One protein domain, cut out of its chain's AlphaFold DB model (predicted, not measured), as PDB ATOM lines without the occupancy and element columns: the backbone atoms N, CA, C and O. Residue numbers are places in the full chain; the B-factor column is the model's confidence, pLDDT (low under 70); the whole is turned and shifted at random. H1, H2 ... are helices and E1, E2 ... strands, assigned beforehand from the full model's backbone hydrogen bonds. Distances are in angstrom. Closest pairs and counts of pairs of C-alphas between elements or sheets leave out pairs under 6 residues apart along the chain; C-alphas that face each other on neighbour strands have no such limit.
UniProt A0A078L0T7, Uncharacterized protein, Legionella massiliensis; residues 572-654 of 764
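This is residues 572 to 654 of the 764 residues of an uncharacterized protein of Legionella massiliensis (UniProt A0A078L0T7). A small twisted sheet of four strands has a helical hairpin, H2 and H3, packed on one face, with the short helix H1 on the opposite face near the ends of E3 and E4. The long hairpin of E2 and E3 makes the middle of the sheet, and the short strands E1 and E4 are its edges. The printed part has 83 residues, with three named helices and four named strands in the order E1 H1 E2 E3 E4 H2 H3; its class is mixed, helices and strands. The sheet is mixed, in the order E1 E2 E3 E4, with E1 and E2 parallel and the other neighbours antiparallel. The whole is compact and rounded, with a radius of gyration of the C-alphas of 11.7 A and spans of 32 by 26 by 22 A.

E1 is residues 574 to 576, with C-alpha 574 at (27.361, -1.743, -45.039). H1 follows at residues 584 to 587. E2, residues 594 to 600, is 19.4 A long, and E3, residues 603 to 609, 19.3 A. E4 is residues 615 to 617. H2, residues 626 to 632, is 10.3 A long. H3, residues 642 to 652, is 15.1 A long and ends with C-alpha 652 at (35.930, -5.384, -44.052).

E1 and E2 are parallel at 27 degrees, with N 575 and O 595 2.9 A apart, within hydrogen-bond range. With H1 between them they form a strand-helix-strand unit, two parallel neighbour strands joined through a helix, with a right-handed crossover. E2, E3 and E4 form a meander, each strand the antiparallel neighbour of the one before. In the hairpin of E2 and E3, N 598 and O 605 are 2.9 A apart; in that of E3 and E4, N 608 and O 616 are 2.8 A apart. H3 is on the sheet at a height of 9.1 A, over E1 and, only just, over E2, with 3 of its C-alphas there. It runs slantwise to the strands, at 56 degrees to E1 on the local plane; the closest C-alphas of the two, Cys 574 and Leu 645, are 5.8 A apart. H2 and H3 touch, closest at the C-alphas of Leu 626 and Leu 651, 6.7 A apart, with a shallow tilt of 29 degrees, opposite ways. H2 is on the sheet; its closest C-alpha pair with E3 is Phe 630 and Trp 604, 6.5 A. H1 and H3 lie on opposite faces and are apart. In H2 and H3 every O i to N i+4 pair is within hydrogen-bond range; H1 is too short for such a pair.

The two C-alphas farthest apart, those of Leu 612 and Lys 634, are 32.8 A apart. The printed part has no cut, and no link is long. The mean pLDDT of the printed part is 90.1, and one residue, Gln 572, is under 70.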
ATOM      1  N   GLN A 572      31.986   0.083 -49.687       59.94
ATOM      2  CA  GLN A 572      31.385  -1.240 -49.521       59.94
ATOM      3  C   GLN A 572      30.127  -1.030 -48.677       59.94
ATOM      4  O   GLN A 572      30.231  -0.644 -47.514       59.94
ATOM      5  N   GLY A 573      28.955  -1.132 -49.309       72.12
ATOM      6  CA  GLY A 573      27.693  -0.742 -48.695       72.12
ATOM      7  C   GLY A 573      27.441  -1.622 -47.484       72.12
ATOM      8  O   GLY A 573      27.050  -2.770 -47.649       72.12
ATOM      9  N   CYS A 574      27.725  -1.106 -46.292       89.12
ATOM     10  CA  CYS A 574      27.361  -1.743 -45.039       89.12
ATOM     11  C   CYS A 574      25.962  -1.261 -44.687       89.12
ATOM     12  O   CYS A 574      25.755  -0.063 -44.513       89.12
ATOM     13  N   VAL A 575      25.011  -2.182 -44.612       92.06
ATOM     14  CA  VAL A 575      23.640  -1.895 -44.190       92.06
ATOM     15  C   VAL A 575      23.397  -2.617 -42.879       92.06
ATOM     16  O   VAL A 575      23.649  -3.817 -42.793       92.06
ATOM     17  N   ALA A 576      22.926  -1.897 -41.866       94.44
ATOM     18  CA  ALA A 576      22.521  -2.499 -40.607       94.44
ATOM     19  C   ALA A 576      21.021  -2.786 -40.601       94.44
ATOM     20  O   ALA A 576      20.220  -1.929 -40.967       94.44
ATOM     21  N   VAL A 577      20.651  -4.007 -40.224       95.50
ATOM     22  CA  VAL A 577      19.265  -4.484 -40.237       95.50
ATOM     23  C   VAL A 577      19.014  -5.301 -38.981       95.50
ATOM     24  O   VAL A 577      19.829  -6.151 -38.617       95.50
ATOM     25  N   LYS A 578      17.880  -5.061 -38.322       94.06
ATOM     26  CA  LYS A 578      17.491  -5.779 -37.106       94.06
ATOM     27  C   LYS A 578      17.343  -7.278 -37.341       94.06
ATOM     28  O   LYS A 578      18.030  -8.048 -36.685       94.06
ATOM     29  N   ASP A 579      16.570  -7.662 -38.355       90.75
ATOM     30  CA  ASP A 579      16.243  -9.061 -38.642       90.75
ATOM     31  C   ASP A 579      16.660  -9.456 -40.068       90.75
ATOM     32  O   ASP A 579      15.884  -9.368 -41.025       90.75
ATOM     33  N   PHE A 580      17.912  -9.899 -40.229       94.75
ATOM     34  CA  PHE A 580      18.382 -10.480 -41.488       94.75
ATOM     35  C   PHE A 580      18.464 -12.007 -41.400       94.75
ATOM     36  O   PHE A 580      19.299 -12.562 -40.682       94.75
ATOM     37  N   VAL A 581      17.622 -12.692 -42.174       92.12
ATOM     38  CA  VAL A 581      17.639 -14.147 -42.327       92.12
ATOM     39  C   VAL A 581      18.428 -14.479 -43.600       92.12
ATOM     40  O   VAL A 581      18.078 -13.996 -44.677       92.12
ATOM     41  N   PRO A 582      19.490 -15.304 -43.538       89.06
ATOM     42  CA  PRO A 582      20.352 -15.586 -44.687       89.06
ATOM     43  C   PRO A 582      19.689 -16.552 -45.685       89.06
ATOM     44  O   PRO A 582      20.148 -17.673 -45.900       89.06
ATOM     45  N   GLN A 583      18.596 -16.116 -46.310       88.50
ATOM     46  CA  GLN A 583      17.898 -16.821 -47.378       88.50
ATOM     47  C   GLN A 583      18.051 -16.071 -48.717       88.50
ATOM     48  O   GLN A 583      18.098 -14.837 -48.734       88.50
ATOM     49  N   PRO A 584      18.106 -16.782 -49.863       77.12
ATOM     50  CA  PRO A 584      18.295 -16.156 -51.178       77.12
ATOM     51  C   PRO A 584      17.233 -15.106 -51.543       77.12
ATOM     52  O   PRO A 584      17.541 -14.118 -52.195       77.12
ATOM     53  N   ASN A 585      15.990 -15.299 -51.103       77.31
ATOM     54  CA  ASN A 585      14.863 -14.384 -51.332       77.31
ATOM     55  C   ASN A 585      14.972 -13.061 -50.554       77.31
ATOM     56  O   ASN A 585      14.421 -12.060 -50.996       77.31
ATOM     57  N   GLN A 586      15.654 -13.041 -49.407       82.00
ATOM     58  CA  GLN A 586      15.863 -11.815 -48.633       82.00
ATOM     59  C   GLN A 586      17.150 -11.104 -49.071       82.00
ATOM     60  O   GLN A 586      17.216  -9.882 -49.059       82.00
ATOM     61  N   ALA A 587      18.159 -11.842 -49.540       85.00
ATOM     62  CA  ALA A 587      19.388 -11.266 -50.081       85.00
ATOM     63  C   ALA A 587      19.165 -10.456 -51.375       85.00
ATOM     64  O   ALA A 587      19.937  -9.541 -51.661       85.00
ATOM     65  N   THR A 588      18.090 -10.730 -52.126       81.12
ATOM     66  CA  THR A 588      17.782 -10.013 -53.372       81.12
ATOM     67  C   THR A 588      17.421  -8.541 -53.176       81.12
ATOM     68  O   THR A 588      17.540  -7.766 -54.123       81.12
ATOM     69  N   SER A 589      17.014  -8.131 -51.966       82.75
ATOM     70  CA  SER A 589      16.747  -6.722 -51.643       82.75
ATOM     71  C   SER A 589      18.009  -5.917 -51.319       82.75
ATOM     72  O   SER A 589      17.917  -4.713 -51.085       82.75
ATOM     73  N   TYR A 590      19.182  -6.554 -51.302       86.31
ATOM     74  CA  TYR A 590      20.462  -5.911 -51.024       86.31
ATOM     75  C   TYR A 590      21.350  -5.892 -52.269       86.31
ATOM     76  O   TYR A 590      21.234  -6.709 -53.189       86.31
ATOM     77  N   ARG A 591      22.245  -4.906 -52.315       81.31
ATOM     78  CA  ARG A 591      23.134  -4.705 -53.457       81.31
ATOM     79  C   ARG A 591      24.154  -5.857 -53.538       81.31
ATOM     80  O   ARG A 591      24.749  -6.202 -52.527       81.31
ATOM     81  N   PRO A 592      24.427  -6.422 -54.724       81.06
ATOM     82  CA  PRO A 592      25.553  -7.336 -54.891       81.06
ATOM     83  C   PRO A 592      26.876  -6.668 -54.492       81.06
ATOM     84  O   PRO A 592      27.069  -5.476 -54.740       81.06
ATOM     85  N   ASP A 593      27.787  -7.439 -53.909       84.62
ATOM     86  CA  ASP A 593      29.060  -6.978 -53.344       84.62
ATOM     87  C   ASP A 593      28.914  -6.020 -52.141       84.62
ATOM     88  O   ASP A 593      29.785  -5.184 -51.887       84.62
ATOM     89  N   SER A 594      27.812  -6.130 -51.390       91.31
ATOM     90  CA  SER A 594      27.565  -5.367 -50.160       91.31
ATOM     91  C   SER A 594      27.706  -6.222 -48.898       91.31
ATOM     92  O   SER A 594      27.809  -7.448 -48.966       91.31
ATOM     93  N   PHE A 595      27.674  -5.573 -47.733       94.06
ATOM     94  CA  PHE A 595      27.668  -6.237 -46.434       94.06
ATOM     95  C   PHE A 595      26.405  -5.883 -45.653       94.06
ATOM     96  O   PHE A 595      26.007  -4.721 -45.584       94.06
ATOM     97  N   VAL A 596      25.778  -6.883 -45.050       95.38
ATOM     98  CA  VAL A 596      24.645  -6.712 -44.142       95.38
ATOM     99  C   VAL A 596      25.117  -7.047 -42.739       95.38
ATOM    100  O   VAL A 596      25.634  -8.142 -42.518       95.38
ATOM    101  N   VAL A 597      24.962  -6.114 -41.803       96.44
ATOM    102  CA  VAL A 597      25.244  -6.324 -40.384       96.44
ATOM    103  C   VAL A 597      23.932  -6.445 -39.615       96.44
ATOM    104  O   VAL A 597      23.007  -5.662 -39.803       96.44
ATOM    105  N   THR A 598      23.830  -7.459 -38.770       97.00
ATOM    106  CA  THR A 598      22.629  -7.748 -37.979       97.00
ATOM    107  C   THR A 598      23.024  -8.228 -36.590       97.00
ATOM    108  O   THR A 598      24.189  -8.566 -36.361       97.00
ATOM    109  N   LYS A 599      22.084  -8.244 -35.646       96.31
ATOM    110  CA  LYS A 599      22.335  -8.635 -34.257       96.31
ATOM    111  C   LYS A 599      21.311  -9.683 -33.843       96.31
ATOM    112  O   LYS A 599      20.123  -9.403 -33.783       96.31
ATOM    113  N   VAL A 600      21.786 -10.890 -33.548       95.25
ATOM    114  CA  VAL A 600      20.950 -12.032 -33.153       95.25
ATOM    115  C   VAL A 600      21.347 -12.450 -31.746       95.25
ATOM    116  O   VAL A 600      22.516 -12.746 -31.510       95.25
ATOM    117  N   GLU A 601      20.395 -12.453 -30.807       87.38
ATOM    118  CA  GLU A 601      20.602 -12.926 -29.425       87.38
ATOM    119  C   GLU A 601      21.876 -12.351 -28.773       87.38
ATOM    120  O   GLU A 601      22.660 -13.079 -28.170       87.38
ATOM    121  N   THR A 602      22.110 -11.041 -28.927       91.75
ATOM    122  CA  THR A 602      23.296 -10.270 -28.470       91.75
ATOM    123  C   THR A 602      24.574 -10.373 -29.310       91.75
ATOM    124  O   THR A 602      25.533  -9.650 -29.038       91.75
ATOM    125  N   LYS A 603      24.609 -11.194 -30.363       94.94
ATOM    126  CA  LYS A 603      25.789 -11.355 -31.223       94.94
ATOM    127  C   LYS A 603      25.633 -10.611 -32.541       94.94
ATOM    128  O   LYS A 603      24.684 -10.839 -33.285       94.94
ATOM    129  N   TRP A 604      26.612  -9.769 -32.851       96.06
ATOM    130  CA  TRP A 604      26.738  -9.121 -34.152       96.06
ATOM    131  C   TRP A 604      27.201 -10.123 -35.216       96.06
ATOM    132  O   TRP A 604      28.175 -10.853 -35.021       96.06
ATOM    133  N   LEU A 605      26.503 -10.143 -36.349       96.44
ATOM    134  CA  LEU A 605      26.768 -10.993 -37.505       96.44
ATOM    135  C   LEU A 605      26.916 -10.126 -38.753       96.44
ATOM    136  O   LEU A 605      26.194  -9.144 -38.914       96.44
ATOM    137  N   VAL A 606      27.820 -10.514 -39.653       96.19
ATOM    138  CA  VAL A 606      28.016  -9.852 -40.949       96.19
ATOM    139  C   VAL A 606      27.857 -10.866 -42.067       96.19
ATOM    140  O   VAL A 606      28.455 -11.942 -42.027       96.19
ATOM    141  N   TYR A 607      27.094 -10.499 -43.088       96.00
ATOM    142  CA  TYR A 607      26.908 -11.278 -44.302       96.00
ATOM    143  C   TYR A 607      27.393 -10.480 -45.505       96.00
ATOM    144  O   TYR A 607      27.024  -9.325 -45.670       96.00
ATOM    145  N   TYR A 608      28.204 -11.099 -46.353       93.88
ATOM    146  CA  TYR A 608      28.561 -10.578 -47.664       93.88
ATOM    147  C   TYR A 608      27.538 -11.060 -48.692       93.88
ATOM    148  O   TYR A 608      27.264 -12.256 -48.776       93.88
ATOM    149  N   ILE A 609      26.966 -10.147 -49.468       92.88
ATOM    150  CA  ILE A 609      26.031 -10.479 -50.544       92.88
ATOM    151  C   ILE A 609      26.843 -10.681 -51.818       92.88
ATOM    152  O   ILE A 609      27.375  -9.722 -52.374       92.88
ATOM    153  N   ASP A 610      26.972 -11.925 -52.275       87.19
ATOM    154  CA  ASP A 610      27.786 -12.223 -53.451       87.19
ATOM    155  C   ASP A 610      27.141 -11.732 -54.767       87.19
ATOM    156  O   ASP A 610      25.998 -11.268 -54.826       87.19
ATOM    157  N   THR A 611      27.879 -11.862 -55.874       80.50
ATOM    158  CA  THR A 611      27.385 -11.483 -57.214       80.50
ATOM    159  C   THR A 611      26.177 -12.292 -57.709       80.50
ATOM    160  O   THR A 611      25.557 -11.907 -58.703       80.50
ATOM    161  N   LEU A 612      25.846 -13.406 -57.050       78.50
ATOM    162  CA  LEU A 612      24.672 -14.243 -57.303       78.50
ATOM    163  C   LEU A 612      23.540 -13.968 -56.295       78.50
ATOM    164  O   LEU A 612      22.569 -14.724 -56.270       78.50
ATOM    165  N   GLN A 613      23.664 -12.909 -55.485       83.69
ATOM    166  CA  GLN A 613      22.753 -12.556 -54.394       83.69
ATOM    167  C   GLN A 613      22.564 -13.681 -53.370       83.69
ATOM    168  O   GLN A 613      21.480 -13.889 -52.832       83.69
ATOM    169  N   LYS A 614      23.637 -14.415 -53.076       87.88
ATOM    170  CA  LYS A 614      23.682 -15.356 -51.960       87.88
ATOM    171  C   LYS A 614      24.354 -14.691 -50.760       87.88
ATOM    172  O   LYS A 614      25.436 -14.120 -50.914       87.88
ATOM    173  N   PRO A 615      23.745 -14.765 -49.567       93.19
ATOM    174  CA  PRO A 615      24.376 -14.275 -48.355       93.19
ATOM    175  C   PRO A 615      25.457 -15.258 -47.896       93.19
ATOM    176  O   PRO A 615      25.187 -16.436 -47.667       93.19
ATOM    177  N   VAL A 616      26.684 -14.766 -47.745       93.38
ATOM    178  CA  VAL A 616      27.850 -15.516 -47.270       93.38
ATOM    179  C   VAL A 616      28.247 -14.978 -45.902       93.38
ATOM    180  O   VAL A 616      28.584 -13.803 -45.767       93.38
ATOM    181  N   ALA A 617      28.208 -15.818 -44.870       94.50
ATOM    182  CA  ALA A 617      28.562 -15.398 -43.519       94.50
ATOM    183  C   ALA A 617      30.056 -15.034 -43.423       94.50
ATOM    184  O   ALA A 617      30.940 -15.848 -43.704       94.50
ATOM    185  N   VAL A 618      30.345 -13.811 -42.981       94.19
ATOM    186  CA  VAL A 618      31.705 -13.326 -42.746       94.19
ATOM    187  C   VAL A 618      32.131 -13.762 -41.350       94.19
ATOM    188  O   VAL A 618      31.636 -13.269 -40.338       94.19
ATOM    189  N   LYS A 619      33.071 -14.707 -41.275       93.25
ATOM    190  CA  LYS A 619      33.648 -15.131 -39.994       93.25
ATOM    191  C   LYS A 619      34.452 -13.976 -39.400       93.25
ATOM    192  O   LYS A 619      35.396 -13.514 -40.035       93.25
ATOM    193  N   ALA A 620      34.132 -13.562 -38.171       90.12
ATOM    194  CA  ALA A 620      34.822 -12.457 -37.499       90.12
ATOM    195  C   ALA A 620      36.346 -12.661 -37.403       90.12
ATOM    196  O   ALA A 620      37.102 -11.708 -37.540       90.12
ATOM    197  N   ALA A 621      36.799 -13.912 -37.279       88.62
ATOM    198  CA  ALA A 621      38.219 -14.272 -37.275       88.62
ATOM    199  C   ALA A 621      38.963 -13.944 -38.587       88.62
ATOM    200  O   ALA A 621      40.185 -13.859 -38.587       88.62
ATOM    201  N   ASN A 622      38.247 -13.756 -39.700       89.56
ATOM    202  CA  ASN A 622      38.845 -13.461 -41.004       89.56
ATOM    203  C   ASN A 622      39.063 -11.956 -41.236       89.56
ATOM    204  O   ASN A 622      39.614 -11.585 -42.272       89.56
ATOM    205  N   VAL A 623      38.607 -11.091 -40.323       93.06
ATOM    206  CA  VAL A 623      38.740  -9.635 -40.431       93.06
ATOM    207  C   VAL A 623      39.330  -9.088 -39.134       93.06
ATOM    208  O   VAL A 623      38.664  -9.030 -38.100       93.06
ATOM    209  N   GLU A 624      40.593  -8.673 -39.196       93.50
ATOM    210  CA  GLU A 624      41.300  -8.068 -38.066       93.50
ATOM    211  C   GLU A 624      40.559  -6.815 -37.567       93.50
ATOM    212  O   GLU A 624      40.172  -5.959 -38.360       93.50
ATOM    213  N   GLY A 625      40.321  -6.724 -36.253       94.00
ATOM    214  CA  GLY A 625      39.628  -5.595 -35.613       94.00
ATOM    215  C   GLY A 625      38.093  -5.675 -35.585       94.00
ATOM    216  O   GLY A 625      37.469  -4.929 -34.833       94.00
ATOM    217  N   LEU A 626      37.461  -6.610 -36.307       94.88
ATOM    218  CA  LEU A 626      35.994  -6.677 -36.393       94.88
ATOM    219  C   LEU A 626      35.323  -7.010 -35.048       94.88
ATOM    220  O   LEU A 626      34.327  -6.397 -34.674       94.88
ATOM    221  N   THR A 627      35.899  -7.935 -34.271       94.56
ATOM    222  CA  THR A 627      35.391  -8.275 -32.931       94.56
ATOM    223  C   THR A 627      35.500  -7.099 -31.959       94.56
ATOM    224  O   THR A 627      34.602  -6.893 -31.150       94.56
ATOM    225  N   GLN A 628      36.578  -6.313 -32.047       95.06
ATOM    226  CA  GLN A 628      36.782  -5.143 -31.188       95.06
ATOM    227  C   GLN A 628      35.751  -4.055 -31.496       95.06
ATOM    228  O   GLN A 628      35.188  -3.480 -30.568       95.06
ATOM    229  N   LEU A 629      35.447  -3.843 -32.781       95.56
ATOM    230  CA  LEU A 629      34.410  -2.912 -33.220       95.56
ATOM    231  C   LEU A 629      33.034  -3.286 -32.643       95.56
ATOM    232  O   LEU A 629      32.343  -2.443 -32.080       95.56
ATOM    233  N   PHE A 630      32.658  -4.566 -32.700       95.81
ATOM    234  CA  PHE A 630      31.362  -5.033 -32.192       95.81
ATOM    235  C   PHE A 630      31.203  -4.950 -30.677       95.81
ATOM    236  O   PHE A 630      30.087  -4.763 -30.201       95.81
ATOM    237  N   VAL A 631      32.293  -5.031 -29.912       94.50
ATOM    238  CA  VAL A 631      32.256  -4.823 -28.455       94.50
ATOM    239  C   VAL A 631      31.995  -3.352 -28.103       94.50
ATOM    240  O   VAL A 631      31.404  -3.062 -27.063       94.50
ATOM    241  N   GLN A 632      32.399  -2.413 -28.965       95.56
ATOM    242  CA  GLN A 632      32.172  -0.979 -28.750       95.56
ATOM    243  C   GLN A 632      30.721  -0.559 -29.029       95.56
ATOM    244  O   GLN A 632      30.266   0.472 -28.528       95.56
ATOM    245  N   TRP A 633      29.975  -1.346 -29.808       95.69
ATOM    246  CA  TRP A 633      28.593  -1.042 -30.171       95.69
ATOM    247  C   TRP A 633      27.609  -1.570 -29.125       95.69
ATOM    248  O   TRP A 633      27.340  -2.768 -29.044       95.69
ATOM    249  N   LYS A 634      27.048  -0.650 -28.333       93.31
ATOM    250  CA  LYS A 634      25.993  -0.940 -27.341       93.31
ATOM    251  C   LYS A 634      24.572  -0.826 -27.900       93.31
ATOM    252  O   LYS A 634      23.645  -1.334 -27.284       93.31
ATOM    253  N   GLU A 635      24.428  -0.151 -29.031       94.62
ATOM    254  CA  GLU A 635      23.155   0.168 -29.678       94.62
ATOM    255  C   GLU A 635      22.602  -1.009 -30.503       94.62
ATOM    256  O   GLU A 635      23.248  -2.059 -30.645       94.62
ATOM    257  N   GLU A 636      21.377  -0.861 -30.996       95.81
ATOM    258  CA  GLU A 636      20.761  -1.820 -31.919       95.81
ATOM    259  C   GLU A 636      21.193  -1.558 -33.376       95.81
ATOM    260  O   GLU A 636      21.619  -0.449 -33.698       95.81
ATOM    261  N   PRO A 637      21.113  -2.549 -34.295       95.12
ATOM    262  CA  PRO A 637      21.530  -2.370 -35.691       95.12
ATOM    263  C   PRO A 637      20.929  -1.131 -36.363       95.12
ATOM    264  O   PRO A 637      21.628  -0.412 -37.069       95.12
ATOM    265  N   GLU A 638      19.653  -0.848 -36.111       93.19
ATOM    266  CA  GLU A 638      18.924   0.280 -36.708       93.19
ATOM    267  C   GLU A 638      19.416   1.652 -36.210       93.19
ATOM    268  O   GLU A 638      19.179   2.667 -36.860       93.19
ATOM    269  N   GLU A 639      20.129   1.685 -35.082       93.50
ATOM    270  CA  GLU A 639      20.649   2.901 -34.449       93.50
ATOM    271  C   GLU A 639      22.086   3.229 -34.902       93.50
ATOM    272  O   GLU A 639      22.619   4.293 -34.575       93.50
ATOM    273  N   LEU A 640      22.723   2.343 -35.684       92.94
ATOM    274  CA  LEU A 640      24.076   2.552 -36.199       92.94
ATOM    275  C   LEU A 640      24.115   3.720 -37.187       92.94
ATOM    276  O   LEU A 640      23.603   3.649 -38.306       92.94
ATOM    277  N   ASN A 641      24.810   4.789 -36.803       90.19
ATOM    278  CA  ASN A 641      25.017   5.928 -37.689       90.19
ATOM    279  C   ASN A 641      26.002   5.615 -38.835       90.19
ATOM    280  O   ASN A 641      26.788   4.664 -38.813       90.19
ATOM    281  N   GLN A 642      25.989   6.480 -39.849       83.81
ATOM    282  CA  GLN A 642      26.796   6.314 -41.059       83.81
ATOM    283  C   GLN A 642      28.310   6.292 -40.774       83.81
ATOM    284  O   GLN A 642      29.058   5.617 -41.480       83.81
ATOM    285  N   THR A 643      28.762   6.967 -39.712       88.50
ATOM    286  CA  THR A 643      30.166   6.985 -39.278       88.50
ATOM    287  C   THR A 643      30.628   5.604 -38.810       88.50
ATOM    288  O   THR A 643      31.679   5.133 -39.242       88.50
ATOM    289  N   LYS A 644      29.820   4.914 -37.994       93.50
ATOM    290  CA  LYS A 644      30.111   3.549 -37.522       93.50
ATOM    291  C   LYS A 644      30.071   2.534 -38.664       93.50
ATOM    292  O   LYS A 644      30.931   1.658 -38.751       93.50
ATOM    293  N   LEU A 645      29.130   2.691 -39.597       92.62
ATOM    294  CA  LEU A 645      29.062   1.856 -40.801       92.62
ATOM    295  C   LEU A 645      30.256   2.079 -41.742       92.62
ATOM    296  O   LEU A 645      30.741   1.125 -42.348       92.62
ATOM    297  N   ALA A 646      30.773   3.306 -41.839       85.88
ATOM    298  CA  ALA A 646      31.980   3.605 -42.609       85.88
ATOM    299  C   ALA A 646      33.243   2.999 -41.972       85.88
ATOM    300  O   ALA A 646      34.124   2.514 -42.688       85.88
ATOM    301  N   GLU A 647      33.330   2.983 -40.641       91.75
ATOM    302  CA  GLU A 647      34.411   2.314 -39.911       91.75
ATOM    303  C   GLU A 647      34.382   0.793 -40.131       91.75
ATOM    304  O   GLU A 647      35.408   0.196 -40.470       91.75
ATOM    305  N   LEU A 648      33.191   0.188 -40.061       93.75
ATOM    306  CA  LEU A 648      32.976  -1.215 -40.410       93.75
ATOM    307  C   LEU A 648      33.412  -1.505 -41.856       93.75
ATOM    308  O   LEU A 648      34.193  -2.431 -42.083       93.75
ATOM    309  N   ALA A 649      32.976  -0.685 -42.819       89.25
ATOM    310  CA  ALA A 649      33.342  -0.812 -44.230       89.25
ATOM    311  C   ALA A 649      34.863  -0.741 -44.449       89.25
ATOM    312  O   ALA A 649      35.417  -1.463 -45.279       89.25
ATOM    313  N   LYS A 650      35.571   0.100 -43.684       89.25
ATOM    314  CA  LYS A 650      37.034   0.221 -43.752       89.25
ATOM    315  C   LYS A 650      37.741  -1.051 -43.271       89.25
ATOM    316  O   LYS A 650      38.750  -1.435 -43.864       89.25
ATOM    317  N   LEU A 651      37.215  -1.702 -42.230       90.75
ATOM    318  CA  LEU A 651      37.760  -2.952 -41.690       90.75
ATOM    319  C   LEU A 651      37.522  -4.130 -42.642       90.75
ATOM    320  O   LEU A 651      38.458  -4.855 -42.983       90.75
ATOM    321  N   ILE A 652      36.295  -4.283 -43.143       91.38
ATOM    322  CA  ILE A 652      35.930  -5.384 -44.052       91.38
ATOM    323  C   ILE A 652      36.345  -5.130 -45.514       91.38
ATOM    324  O   ILE A 652      36.331  -6.057 -46.318       91.38
ATOM    325  N   GLY A 653      36.841  -3.927 -45.833       81.44
ATOM    326  CA  GLY A 653      37.409  -3.519 -47.127       81.44
ATOM    327  C   GLY A 653      38.379  -4.518 -47.756       81.44
ATOM    328  O   GLY A 653      38.448  -4.657 -48.977       81.44
ATOM    329  N   LYS A 654      39.135  -5.228 -46.913       79.38
ATOM    330  CA  LYS A 654      40.152  -6.206 -47.324       79.38
ATOM    331  C   LYS A 654      39.638  -7.648 -47.377       79.38
ATOM    332  O   LYS A 654      40.376  -8.528 -47.820       79.38
TER     333      LYS A 654